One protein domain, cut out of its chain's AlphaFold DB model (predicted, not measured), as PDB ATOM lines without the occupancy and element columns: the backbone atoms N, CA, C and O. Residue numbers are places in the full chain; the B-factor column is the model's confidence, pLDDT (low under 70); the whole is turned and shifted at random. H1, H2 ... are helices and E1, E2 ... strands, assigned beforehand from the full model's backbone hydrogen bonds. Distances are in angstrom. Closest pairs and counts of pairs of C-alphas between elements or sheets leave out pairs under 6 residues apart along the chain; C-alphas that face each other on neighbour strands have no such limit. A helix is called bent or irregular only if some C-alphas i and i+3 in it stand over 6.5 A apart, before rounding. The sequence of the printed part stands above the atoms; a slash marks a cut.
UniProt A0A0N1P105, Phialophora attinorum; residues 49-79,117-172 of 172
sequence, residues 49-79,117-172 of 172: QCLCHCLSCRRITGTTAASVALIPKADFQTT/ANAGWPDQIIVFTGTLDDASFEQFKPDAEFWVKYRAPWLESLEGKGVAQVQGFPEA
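What this domain is: This is residues 49 to 79 and 117 to 172 of the 172 residues of a protein of Phialophora attinorum (UniProt A0A0N1P105). A strongly twisted sheet of five short strands, in the order E4 E2 E1 E5 E6, runs through the domain, with the small helix H1 beside it at its level near E2, and the helix H2 set away from it in the connection from E4 to E5. Strand E3 lies beyond the E4 and E2 part of the sheet, and a long loop, residues 147 to 163, joins E5 to E6; the C-alphas of Thr 79, after E3, and Pro 153, in this loop, are the two farthest apart in the printed part. The printed part has 87 residues with two named helices and six named strands, along the chain E1 H1 E2 E3 E4 H2 E5 E6; the sheet is mixed and the class is mixed, helices and strands, with under half of the residues in named elements. The whole is compact, with a radius of gyration of the C-alphas of 13.2 A and spans of 40 by 32 by 26 A.

Where its parts are: In the sheet, E2 is residues 66 to 72, 18.6 A long from first to last C-alpha, and E4 is residues 124 to 128, 12.6 A. E1, residues 49 to 52, is 9.6 A long and begins at C-alpha 49 at (44.395, 51.464, -5.377). E5 is residues 144 to 146, 6.3 A, and E6 is residues 164 to 166, 6.5 A, ending at C-alpha 166 at (56.157, 56.951, -2.896). H1 is residues 55 to 61, 10.2 A, H2 is residues 134 to 139, 10.8 A, and E3 is residues 76 to 78, 7.0 A.

How they stand to each other: E4 and E6 are the edge strands. E4 and E2 are antiparallel at 148 degrees, with N 125 and O 71 at 2.7 A, within hydrogen-bond range. E2 and E1 are antiparallel at 136 degrees, with N 50 and O 68 at 2.8 A. E1 and E5 are parallel at 28 degrees, with N 146 and O 51 at 2.8 A. E5 and E6 are parallel at 14 degrees, with N 145 and O 164 at 2.7 A. E4, H2 and E5 form a split strand-helix-strand unit, two strands of one sheet that are not neighbours, with a helix between them along the chain and E2 and E1 between them in the sheet; its crossover is right-handed. H1 is on the sheet, at the sheet's level with a height of 2.7 A, over a local plane fitted to just 6 C-alphas; its closest C-alphas to E2 are those of Cys 57 and Ala 66, 5.3 A apart. H2 is not on the sheet, and it is irregular, with C-alphas 135 and 138 7.9 A apart. E3 pairs with no named strand; its closest C-alpha to E4 is that of Phe 76, 7.2 A from that of Ile 125. In H1 every O i to N i+4 pair is within hydrogen-bond range; in H2 0 of 2 are, beside 1 of 3 O i to N i+3 pairs.

The domain as a whole: The two C-alphas farthest apart, those of Thr 79 and Pro 153, are 39.6 A apart. Residues 80 to 116 are not printed, and C-alphas 79 and 117 are 21.5 A apart across this cut, in the link from E3 to E4. Of the links printed whole, E5 to E6 is long and the others are tight. The mean pLDDT of the printed part is 88.4; residue 79, residues 134 to 136 and residues 170 to 172 are under 70.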
ATOM      1  N   GLN A  49      43.709  52.625  -4.849       88.19
ATOM      2  CA  GLN A  49      44.395  51.464  -5.377       88.19
ATOM      3  C   GLN A  49      45.886  51.748  -5.496       88.19
ATOM      4  O   GLN A  49      46.289  52.700  -6.158       88.19
ATOM      5  N   CYS A  50      46.727  50.855  -4.986       90.81
ATOM      6  CA  CYS A  50      48.162  50.988  -5.156       90.81
ATOM      7  C   CYS A  50      48.887  49.673  -5.448       90.81
ATOM      8  O   CYS A  50      48.426  48.575  -5.126       90.81
ATOM      9  N   LEU A  51      50.063  49.806  -6.063       95.06
ATOM     10  CA  LEU A  51      51.059  48.741  -6.137       95.06
ATOM     11  C   LEU A  51      52.092  48.971  -5.038       95.06
ATOM     12  O   LEU A  51      52.792  49.979  -5.018       95.06
ATOM     13  N   CYS A  52      52.202  48.040  -4.102       95.62
ATOM     14  CA  CYS A  52      53.124  48.146  -2.984       95.62
ATOM     15  C   CYS A  52      54.321  47.210  -3.180       95.62
ATOM     16  O   CYS A  52      54.180  45.985  -3.147       95.62
ATOM     17  N   HIS A  53      55.507  47.801  -3.331       97.19
ATOM     18  CA  HIS A  53      56.780  47.107  -3.559       97.19
ATOM     19  C   HIS A  53      57.502  46.722  -2.262       97.19
ATOM     20  O   HIS A  53      58.615  46.195  -2.310       97.19
ATOM     21  N   CYS A  54      56.898  46.980  -1.094       95.69
ATOM     22  CA  CYS A  54      57.547  46.718   0.187       95.69
ATOM     23  C   CYS A  54      57.916  45.238   0.340       95.69
ATOM     24  O   CYS A  54      57.297  44.339  -0.245       95.69
ATOM     25  N   LEU A  55      58.943  44.969   1.139       95.31
ATOM     26  CA  LEU A  55      59.499  43.630   1.279       95.31
ATOM     27  C   LEU A  55      58.472  42.655   1.864       95.31
ATOM     28  O   LEU A  55      58.443  41.482   1.484       95.31
ATOM     29  N   SER A  56      57.613  43.144   2.757       95.06
ATOM     30  CA  SER A  56      56.505  42.376   3.321       95.06
ATOM     31  C   SER A  56      55.441  42.028   2.265       95.06
ATOM     32  O   SER A  56      55.017  40.876   2.176       95.06
ATOM     33  N   CYS A  57      55.069  42.980   1.400       96.44
ATOM     34  CA  CYS A  57      54.119  42.778   0.296       96.44
ATOM     35  C   CYS A  57      54.632  41.789  -0.754       96.44
ATOM     36  O   CYS A  57      53.876  40.937  -1.225       96.44
ATOM     37  N   ARG A  58      55.926  41.852  -1.081       96.50
ATOM     38  CA  ARG A  58      56.574  40.884  -1.974       96.50
ATOM     39  C   ARG A  58      56.510  39.469  -1.409       96.50
ATOM     40  O   ARG A  58      56.119  38.537  -2.101       96.50
ATOM     41  N   ARG A  59      56.854  39.307  -0.128       95.25
ATOM     42  CA  ARG A  59      56.879  37.992   0.529       95.25
ATOM     43  C   ARG A  59      55.494  37.383   0.707       95.25
ATOM     44  O   ARG A  59      55.350  36.194   0.459       95.25
ATOM     45  N   ILE A  60      54.496  38.169   1.113       96.25
ATOM     46  CA  ILE A  60      53.151  37.631   1.369       96.25
ATOM     47  C   ILE A  60      52.436  37.208   0.082       96.25
ATOM     48  O   ILE A  60      51.683  36.243   0.091       96.25
ATOM     49  N   THR A  61      52.682  37.909  -1.028       95.62
ATOM     50  CA  THR A  61      52.063  37.584  -2.324       95.62
ATOM     51  C   THR A  61      52.902  36.632  -3.172       95.62
ATOM     52  O   THR A  61      52.386  36.063  -4.126       95.62
ATOM     53  N   GLY A  62      54.196  36.477  -2.872       96.12
ATOM     54  CA  GLY A  62      55.134  35.759  -3.736       96.12
ATOM     55  C   GLY A  62      55.418  36.468  -5.068       96.12
ATOM     56  O   GLY A  62      55.942  35.843  -5.985       96.12
ATOM     57  N   THR A  63      55.081  37.756  -5.195       95.88
ATOM     58  CA  THR A  63      55.237  38.545  -6.431       95.88
ATOM     59  C   THR A  63      56.191  39.732  -6.240       95.88
ATOM     60  O   THR A  63      56.733  39.959  -5.155       95.88
ATOM     61  N   THR A  64      56.438  40.508  -7.301       96.44
ATOM     62  CA  THR A  64      57.287  41.709  -7.240       96.44
ATOM     63  C   THR A  64      56.630  42.902  -6.553       96.44
ATOM     64  O   THR A  64      57.353  43.781  -6.090       96.44
ATOM     65  N   ALA A  65      55.298  42.929  -6.461       96.81
ATOM     66  CA  ALA A  65      54.528  43.964  -5.780       96.81
ATOM     67  C   ALA A  65      53.125  43.449  -5.446       96.81
ATOM     68  O   ALA A  65      52.512  42.750  -6.245       96.81
ATOM     69  N   ALA A  66      52.576  43.852  -4.302       96.62
ATOM     70  CA  ALA A  66      51.179  43.570  -3.993       96.62
ATOM     71  C   ALA A  66      50.273  44.645  -4.599       96.62
ATOM     72  O   ALA A  66      50.484  45.831  -4.359       96.62
ATOM     73  N   SER A  67      49.237  44.223  -5.317       94.75
ATOM     74  CA  SER A  67      48.131  45.089  -5.720       94.75
ATOM     75  C   SER A  67      47.120  45.168  -4.578       94.75
ATOM     76  O   SER A  67      46.576  44.136  -4.176       94.75
ATOM     77  N   VAL A  68      46.906  46.360  -4.015       94.31
ATOM     78  CA  VAL A  68      46.066  46.540  -2.823       94.31
ATOM     79  C   VAL A  68      45.161  47.765  -2.903       94.31
ATOM     80  O   VAL A  68      45.548  48.778  -3.477       94.31
ATOM     81  N   ALA A  69      43.986  47.670  -2.282       91.56
ATOM     82  CA  ALA A  69      43.048  48.773  -2.108       91.56
ATOM     83  C   ALA A  69      42.921  49.148  -0.628       91.56
ATOM     84  O   ALA A  69      42.867  48.261   0.228       91.56
ATOM     85  N   LEU A  70      42.858  50.443  -0.325       90.12
ATOM     86  CA  LEU A  70      42.589  50.956   1.019       90.12
ATOM     87  C   LEU A  70      41.091  51.222   1.165       90.12
ATOM     88  O   LEU A  70      40.550  52.117   0.516       90.12
ATOM     89  N   ILE A  71      40.444  50.432   2.015       88.81
ATOM     90  CA  ILE A  71      39.006  50.482   2.269       88.81
ATOM     91  C   ILE A  71      38.785  50.932   3.716       88.81
ATOM     92  O   ILE A  71      39.338  50.301   4.621       88.81
ATOM     93  N   PRO A  72      37.973  51.966   3.991       88.69
ATOM     94  CA  PRO A  72      37.641  52.328   5.363       88.69
ATOM     95  C   PRO A  72      37.049  51.138   6.111       88.69
ATOM     96  O   PRO A  72      36.191  50.428   5.590       88.69
ATOM     97  N   LYS A  73      37.461  50.933   7.365       88.25
ATOM     98  CA  LYS A  73      36.918  49.838   8.190       88.25
ATOM     99  C   LYS A  73      35.392  49.865   8.292       88.25
ATOM    100  O   LYS A  73      34.785  48.804   8.362       88.25
ATOM    101  N   ALA A  74      34.796  51.058   8.308       86.88
ATOM    102  CA  ALA A  74      33.349  51.243   8.377       86.88
ATOM    103  C   ALA A  74      32.607  50.700   7.142       86.88
ATOM    104  O   ALA A  74      31.450  50.306   7.261       86.88
ATOM    105  N   ASP A  75      33.289  50.630   5.997       87.50
ATOM    106  CA  ASP A  75      32.701  50.253   4.711       87.50
ATOM    107  C   ASP A  75      32.991  48.789   4.345       87.50
ATOM    108  O   ASP A  75      32.523  48.316   3.315       87.50
ATOM    109  N   PHE A  76      33.769  48.060   5.157       88.75
ATOM    110  CA  PHE A  76      34.178  46.680   4.887       88.75
ATOM    111  C   PHE A  76      33.369  45.669   5.700       88.75
ATOM    112  O   PHE A  76      33.250  45.772   6.921       88.75
ATOM    113  N   GLN A  77      32.873  44.632   5.030       89.38
ATOM    114  CA  GLN A  77      32.065  43.583   5.637       89.38
ATOM    115  C   GLN A  77      32.584  42.202   5.239       89.38
ATOM    116  O   GLN A  77      32.818  41.914   4.065       89.38
ATOM    117  N   THR A  78      32.730  41.311   6.216       88.19
ATOM    118  CA  THR A  78      32.935  39.885   5.951       88.19
ATOM    119  C   THR A  78      31.579  39.200   5.895       88.19
ATOM    120  O   THR A  78      30.745  39.367   6.782       88.19
ATOM    121  N   THR A  79      31.343  38.389   4.868       67.69
ATOM    122  CA  THR A  79      30.106  37.610   4.770       67.69
ATOM    123  C   THR A  79      30.325  36.258   5.450       67.69
ATOM    124  O   THR A  79      30.293  35.209   4.809       67.69
ATOM    125  N   ALA A 117      46.901  47.482   9.657       93.56
ATOM    126  CA  ALA A 117      48.095  48.001  10.316       93.56
ATOM    127  C   ALA A 117      47.707  48.824  11.550       93.56
ATOM    128  O   ALA A 117      46.611  49.373  11.602       93.56
ATOM    129  N   ASN A 118      48.590  48.908  12.547       93.81
ATOM    130  CA  ASN A 118      48.367  49.748  13.733       93.81
ATOM    131  C   ASN A 118      48.821  51.211  13.555       93.81
ATOM    132  O   ASN A 118      48.528  52.043  14.406       93.81
ATOM    133  N   ALA A 119      49.544  51.519  12.479       89.81
ATOM    134  CA  ALA A 119      50.018  52.854  12.125       89.81
ATOM    135  C   ALA A 119      50.006  53.020  10.594       89.81
ATOM    136  O   ALA A 119      49.760  52.051   9.870       89.81
ATOM    137  N   GLY A 120      50.261  54.234  10.093       84.50
ATOM    138  CA  GLY A 120      50.200  54.583   8.665       84.50
ATOM    139  C   GLY A 120      48.763  54.672   8.142       84.50
ATOM    140  O   GLY A 120      48.317  55.743   7.756       84.50
ATOM    141  N   TRP A 121      48.014  53.567   8.212       86.81
ATOM    142  CA  TRP A 121      46.589  53.498   7.856       86.81
ATOM    143  C   TRP A 121      45.768  52.727   8.903       86.81
ATOM    144  O   TRP A 121      45.188  51.682   8.590       86.81
ATOM    145  N   PRO A 122      45.726  53.201  10.163       88.31
ATOM    146  CA  PRO A 122      45.102  52.469  11.263       88.31
ATOM    147  C   PRO A 122      43.599  52.239  11.076       88.31
ATOM    148  O   PRO A 122      43.091  51.233  11.563       88.31
ATOM    149  N   ASP A 123      42.899  53.101  10.335       88.69
ATOM    150  CA  ASP A 123      41.447  53.018  10.109       88.69
ATOM    151  C   ASP A 123      41.056  52.374   8.774       88.69
ATOM    152  O   ASP A 123      39.897  52.428   8.357       88.69
ATOM    153  N   GLN A 124      42.016  51.724   8.109       90.12
ATOM    154  CA  GLN A 124      41.812  51.078   6.817       90.12
ATOM    155  C   GLN A 124      41.932  49.552   6.917       90.12
ATOM    156  O   GLN A 124      42.736  48.997   7.675       90.12
ATOM    157  N   ILE A 125      41.139  48.874   6.097       93.06
ATOM    158  CA  ILE A 125      41.327  47.502   5.645       93.06
ATOM    159  C   ILE A 125      42.085  47.576   4.323       93.06
ATOM    160  O   ILE A 125      41.639  48.214   3.374       93.06
ATOM    161  N   ILE A 126      43.242  46.924   4.252       94.38
ATOM    162  CA  ILE A 126      44.061  46.888   3.042       94.38
ATOM    163  C   ILE A 126      43.765  45.568   2.330       94.38
ATOM    164  O   ILE A 126      44.299  44.522   2.707       94.38
ATOM    165  N   VAL A 127      42.877  45.609   1.341       94.44
ATOM    166  CA  VAL A 127      42.429  44.441   0.565       94.44
ATOM    167  C   VAL A 127      43.467  44.107  -0.498       94.44
ATOM    168  O   VAL A 127      43.917  45.001  -1.207       94.44
ATOM    169  N   PHE A 128      43.834  42.835  -0.650       95.56
ATOM    170  CA  PHE A 128      44.627  42.387  -1.797       95.56
ATOM    171  C   PHE A 128      43.709  42.281  -3.013       95.56
ATOM    172  O   PHE A 128      42.894  41.375  -3.096       95.56
ATOM    173  N   THR A 129      43.806  43.195  -3.978       93.12
ATOM    174  CA  THR A 129      42.768  43.287  -5.023       93.12
ATOM    175  C   THR A 129      42.739  42.120  -5.998       93.12
ATOM    176  O   THR A 129      41.744  41.935  -6.686       93.12
ATOM    177  N   GLY A 130      43.776  41.278  -6.008       92.62
ATOM    178  CA  GLY A 130      43.755  40.002  -6.727       92.62
ATOM    179  C   GLY A 130      42.707  39.007  -6.212       92.62
ATOM    180  O   GLY A 130      42.485  38.001  -6.872       92.62
ATOM    181  N   THR A 131      42.075  39.263  -5.059       93.62
ATOM    182  CA  THR A 131      40.993  38.432  -4.504       93.62
ATOM    183  C   THR A 131      39.596  39.003  -4.762       93.62
ATOM    184  O   THR A 131      38.628  38.518  -4.185       93.62
ATOM    185  N   LEU A 132      39.467  40.052  -5.582       91.06
ATOM    186  CA  LEU A 132      38.168  40.585  -5.996       91.06
ATOM    187  C   LEU A 132      37.511  39.692  -7.051       91.06
ATOM    188  O   LEU A 132      38.195  39.131  -7.904       91.06
ATOM    189  N   ASP A 133      36.182  39.631  -7.032       86.38
ATOM    190  CA  ASP A 133      35.414  38.963  -8.080       86.38
ATOM    191  C   ASP A 133      35.360  39.876  -9.337       86.38
ATOM    192  O   ASP A 133      35.208  41.099  -9.222       86.38
ATOM    193  N   ASP A 134      35.500  39.285 -10.537       68.69
ATOM    194  CA  ASP A 134      35.886  39.910 -11.830       68.69
ATOM    195  C   ASP A 134      35.254  41.270 -12.195       68.69
ATOM    196  O   ASP A 134      35.873  42.080 -12.887       68.69
ATOM    197  N   ALA A 135      34.041  41.568 -11.730       58.38
ATOM    198  CA  ALA A 135      33.273  42.748 -12.134       58.38
ATOM    199  C   ALA A 135      33.852  44.105 -11.673       58.38
ATOM    200  O   ALA A 135      33.272  45.149 -11.980       58.38
ATOM    201  N   SER A 136      34.968  44.124 -10.933       63.38
ATOM    202  CA  SER A 136      35.446  45.343 -10.265       63.38
ATOM    203  C   SER A 136      36.842  45.825 -10.680       63.38
ATOM    204  O   SER A 136      37.208  46.943 -10.328       63.38
ATOM    205  N   PHE A 137      37.625  45.060 -11.452       71.94
ATOM    206  CA  PHE A 137      39.040  45.390 -11.712       71.94
ATOM    207  C   PHE A 137      39.269  46.719 -12.450       71.94
ATOM    208  O   PHE A 137      40.275  47.383 -12.204       71.94
ATOM    209  N   GLU A 138      38.340  47.165 -13.301       72.44
ATOM    210  CA  GLU A 138      38.475  48.459 -13.994       72.44
ATOM    211  C   GLU A 138      38.448  49.667 -13.046       72.44
ATOM    212  O   GLU A 138      39.007  50.716 -13.374       72.44
ATOM    213  N   GLN A 139      37.820  49.515 -11.875       73.00
ATOM    214  CA  GLN A 139      37.705  50.554 -10.848       73.00
ATOM    215  C   GLN A 139      38.962  50.629  -9.970       73.00
ATOM    216  O   GLN A 139      39.210  51.649  -9.335       73.00
ATOM    217  N   PHE A 140      39.788  49.580  -9.982       81.62
ATOM    218  CA  PHE A 140      41.013  49.463  -9.194       81.62
ATOM    219  C   PHE A 140      42.244  49.625 -10.086       81.62
ATOM    220  O   PHE A 140      43.120  48.761 -10.149       81.62
ATOM    221  N   LYS A 141      42.320  50.758 -10.790       85.38
ATOM    222  CA  LYS A 141      43.552  51.183 -11.467       85.38
ATOM    223  C   LYS A 141      44.478  51.844 -10.444       85.38
ATOM    224  O   LYS A 141      44.018  52.762  -9.770       85.38
ATOM    225  N   PRO A 142      45.749  51.419 -10.321       89.56
ATOM    226  CA  PRO A 142      46.669  52.022  -9.366       89.56
ATOM    227  C   PRO A 142      46.838  53.522  -9.590       89.56
ATOM    228  O   PRO A 142      47.105  53.949 -10.711       89.56
ATOM    229  N   ASP A 143      46.735  54.299  -8.519       88.44
ATOM    230  CA  ASP A 143      47.036  55.732  -8.498       88.44
ATOM    231  C   ASP A 143      48.370  56.042  -7.800       88.44
ATOM    232  O   ASP A 143      48.894  57.152  -7.913       88.44
ATOM    233  N   ALA A 144      48.967  55.041  -7.144       89.25
ATOM    234  CA  ALA A 144      50.274  55.135  -6.517       89.25
ATOM    235  C   ALA A 144      51.063  53.816  -6.562       89.25
ATOM    236  O   ALA A 144      50.516  52.711  -6.498       89.25
ATOM    237  N   GLU A 145      52.384  53.952  -6.590       93.25
ATOM    238  CA  GLU A 145      53.347  52.910  -6.282       93.25
ATOM    239  C   GLU A 145      54.057  53.256  -4.973       93.25
ATOM    240  O   GLU A 145      54.692  54.302  -4.848       93.25
ATOM    241  N   PHE A 146      53.955  52.368  -3.989       93.44
ATOM    242  CA  PHE A 146      54.561  52.543  -2.675       93.44
ATOM    243  C   PHE A 146      55.834  51.723  -2.528       93.44
ATOM    244  O   PHE A 146      55.940  50.618  -3.062       93.44
ATOM    245  N   TRP A 147      56.754  52.230  -1.707       93.81
ATOM    246  CA  TRP A 147      58.036  51.603  -1.397       93.81
ATOM    247  C   TRP A 147      58.890  51.349  -2.642       93.81
ATOM    248  O   TRP A 147      59.553  50.318  -2.748       93.81
ATOM    249  N   VAL A 148      58.889  52.295  -3.588       94.94
ATOM    250  CA  VAL A 148      59.516  52.125  -4.911       94.94
ATOM    251  C   VAL A 148      61.029  51.884  -4.854       94.94
ATOM    252  O   VAL A 148      61.561  51.231  -5.746       94.94
ATOM    253  N   LYS A 149      61.715  52.259  -3.763       94.00
ATOM    254  CA  LYS A 149      63.098  51.819  -3.467       94.00
ATOM    255  C   LYS A 149      63.301  50.297  -3.444       94.00
ATOM    256  O   LYS A 149      64.424  49.833  -3.600       94.00
ATOM    257  N   TYR A 150      62.242  49.516  -3.220       95.88
ATOM    258  CA  TYR A 150      62.271  48.050  -3.228       95.88
ATOM    259  C   TYR A 150      61.720  47.433  -4.520       95.88
ATOM    260  O   TYR A 150      61.640  46.198  -4.607       95.88
ATOM    261  N   ARG A 151      61.364  48.259  -5.519       97.25
ATOM    262  CA  ARG A 151      60.950  47.797  -6.847       97.25
ATOM    263  C   ARG A 151      62.042  46.913  -7.444       97.25
ATOM    264  O   ARG A 151      63.234  47.198  -7.329       97.25
ATOM    265  N   ALA A 152      61.635  45.822  -8.088       96.00
ATOM    266  CA  ALA A 152      62.566  44.993  -8.842       96.00
ATOM    267  C   ALA A 152      63.228  45.835  -9.958       96.00
ATOM    268  O   ALA A 152      62.497  46.456 -10.723       96.00
ATOM    269  N   PRO A 153      64.568  45.844 -10.108       94.38
ATOM    270  CA  PRO A 153      65.242  46.749 -11.052       94.38
ATOM    271  C   PRO A 153      64.837  46.585 -12.523       94.38
ATOM    272  O   PRO A 153      65.008  47.502 -13.315       94.38
ATOM    273  N   TRP A 154      64.322  45.412 -12.894       96.56
ATOM    274  CA  TRP A 154      63.849  45.101 -14.243       96.56
ATOM    275  C   TRP A 154      62.376  45.468 -14.479       96.56
ATOM    276  O   TRP A 154      61.902  45.358 -15.606       96.56
ATOM    277  N   LEU A 155      61.635  45.855 -13.435       95.81
ATOM    278  CA  LEU A 155      60.234  46.249 -13.541       95.81
ATOM    279  C   LEU A 155      60.152  47.751 -13.818       95.81
ATOM    280  O   LEU A 155      60.689  48.557 -13.059       95.81
ATOM    281  N   GLU A 156      59.462  48.126 -14.891       95.44
ATOM    282  CA  GLU A 156      59.287  49.531 -15.252       95.44
ATOM    283  C   GLU A 156      58.387  50.277 -14.258       95.44
ATOM    284  O   GLU A 156      57.431  49.732 -13.705       95.44
ATOM    285  N   SER A 157      58.700  51.558 -14.063       94.56
ATOM    286  CA  SER A 157      57.877  52.495 -13.301       94.56
ATOM    287  C   SER A 157      56.590  52.844 -14.055       94.56
ATOM    288  O   SER A 157      56.593  52.965 -15.281       94.56
ATOM    289  N   LEU A 158      55.498  53.090 -13.326       92.25
ATOM    290  CA  LEU A 158      54.279  53.707 -13.867       92.25
ATOM    291  C   LEU A 158      54.308  55.243 -13.793       92.25
ATOM    292  O   LEU A 158      53.304  55.908 -14.063       92.25
ATOM    293  N   GLU A 159      55.454  55.824 -13.444       88.31
ATOM    294  CA  GLU A 159      55.673  57.263 -13.500       88.31
ATOM    295  C   GLU A 159      55.328  57.842 -14.885       88.31
ATOM    296  O   GLU A 159      55.509  57.211 -15.925       88.31
ATOM    297  N   GLY A 160      54.751  59.045 -14.897       86.81
ATOM    298  CA  GLY A 160      54.242  59.676 -16.118       86.81
ATOM    299  C   GLY A 160      52.881  59.149 -16.593       86.81
ATOM    300  O   GLY A 160      52.275  59.768 -17.462       86.81
ATOM    301  N   LYS A 161      52.339  58.078 -15.990       88.38
ATOM    302  CA  LYS A 161      51.000  57.530 -16.297       88.38
ATOM    303  C   LYS A 161      49.923  57.948 -15.288       88.38
ATOM    304  O   LYS A 161      48.913  57.270 -15.138       88.38
ATOM    305  N   GLY A 162      50.148  59.051 -14.572       83.75
ATOM    306  CA  GLY A 162      49.255  59.512 -13.502       83.75
ATOM    307  C   GLY A 162      49.366  58.717 -12.195       83.75
ATOM    308  O   GLY A 162      48.525  58.898 -11.325       83.75
ATOM    309  N   VAL A 163      50.397  57.874 -12.051       88.75
ATOM    310  CA  VAL A 163      50.639  57.040 -10.865       88.75
ATOM    311  C   VAL A 163      51.757  57.647 -10.018       88.75
ATOM    312  O   VAL A 163      52.899  57.770 -10.472       88.75
ATOM    313  N   ALA A 164      51.434  58.052  -8.791       88.25
ATOM    314  CA  ALA A 164      52.385  58.644  -7.855       88.25
ATOM    315  C   ALA A 164      53.477  57.643  -7.441       88.25
ATOM    316  O   ALA A 164      53.237  56.444  -7.378       88.25
ATOM    317  N   GLN A 165      54.674  58.137  -7.133       89.50
ATOM    318  CA  GLN A 165      55.819  57.329  -6.707       89.50
ATOM    319  C   GLN A 165      56.157  57.687  -5.256       89.50
ATOM    320  O   GLN A 165      56.439  58.849  -4.960       89.50
ATOM    321  N   VAL A 166      56.090  56.713  -4.347       89.44
ATOM    322  CA  VAL A 166      56.157  56.951  -2.896       89.44
ATOM    323  C   VAL A 166      57.190  56.028  -2.244       89.44
ATOM    324  O   VAL A 166      57.229  54.827  -2.514       89.44
ATOM    325  N   GLN A 167      58.034  56.564  -1.357       88.25
ATOM    326  CA  GLN A 167      59.143  55.822  -0.725       88.25
ATOM    327  C   GLN A 167      58.801  55.152   0.616       88.25
ATOM    328  O   GLN A 167      59.607  54.382   1.149       88.25
ATOM    329  N   GLY A 168      57.614  55.416   1.159       85.19
ATOM    330  CA  GLY A 168      57.175  54.939   2.467       85.19
ATOM    331  C   GLY A 168      55.684  55.177   2.678       85.19
ATOM    332  O   GLY A 168      54.953  55.411   1.721       85.19
ATOM    333  N   PHE A 169      55.226  55.114   3.925       75.81
ATOM    334  CA  PHE A 169      53.880  55.584   4.259       75.81
ATOM    335  C   PHE A 169      53.805  57.111   4.128       75.81
ATOM    336  O   PHE A 169      54.845  57.768   4.218       75.81
ATOM    337  N   PRO A 170      52.604  57.682   3.934       63.12
ATOM    338  CA  PRO A 170      52.393  59.096   4.192       63.12
ATOM    339  C   PRO A 170      52.863  59.438   5.606       63.12
ATOM    340  O   PRO A 170      52.608  58.670   6.539       63.12
ATOM    341  N   GLU A 171      53.562  60.557   5.761       53.19
ATOM    342  CA  GLU A 171      53.804  61.115   7.089       53.19
ATOM    343  C   GLU A 171      52.455  61.529   7.694       53.19
ATOM    344  O   GLU A 171      51.561  61.975   6.969       53.19
ATOM    345  N   ALA A 172      52.292  61.267   8.994       42.03
ATOM    346  CA  ALA A 172      51.075  61.572   9.745       42.03
ATOM    347  C   ALA A 172      50.923  63.075  10.002       42.03
ATOM    348  O   ALA A 172      51.965  63.742  10.201       42.03
TER     349      ALA A 172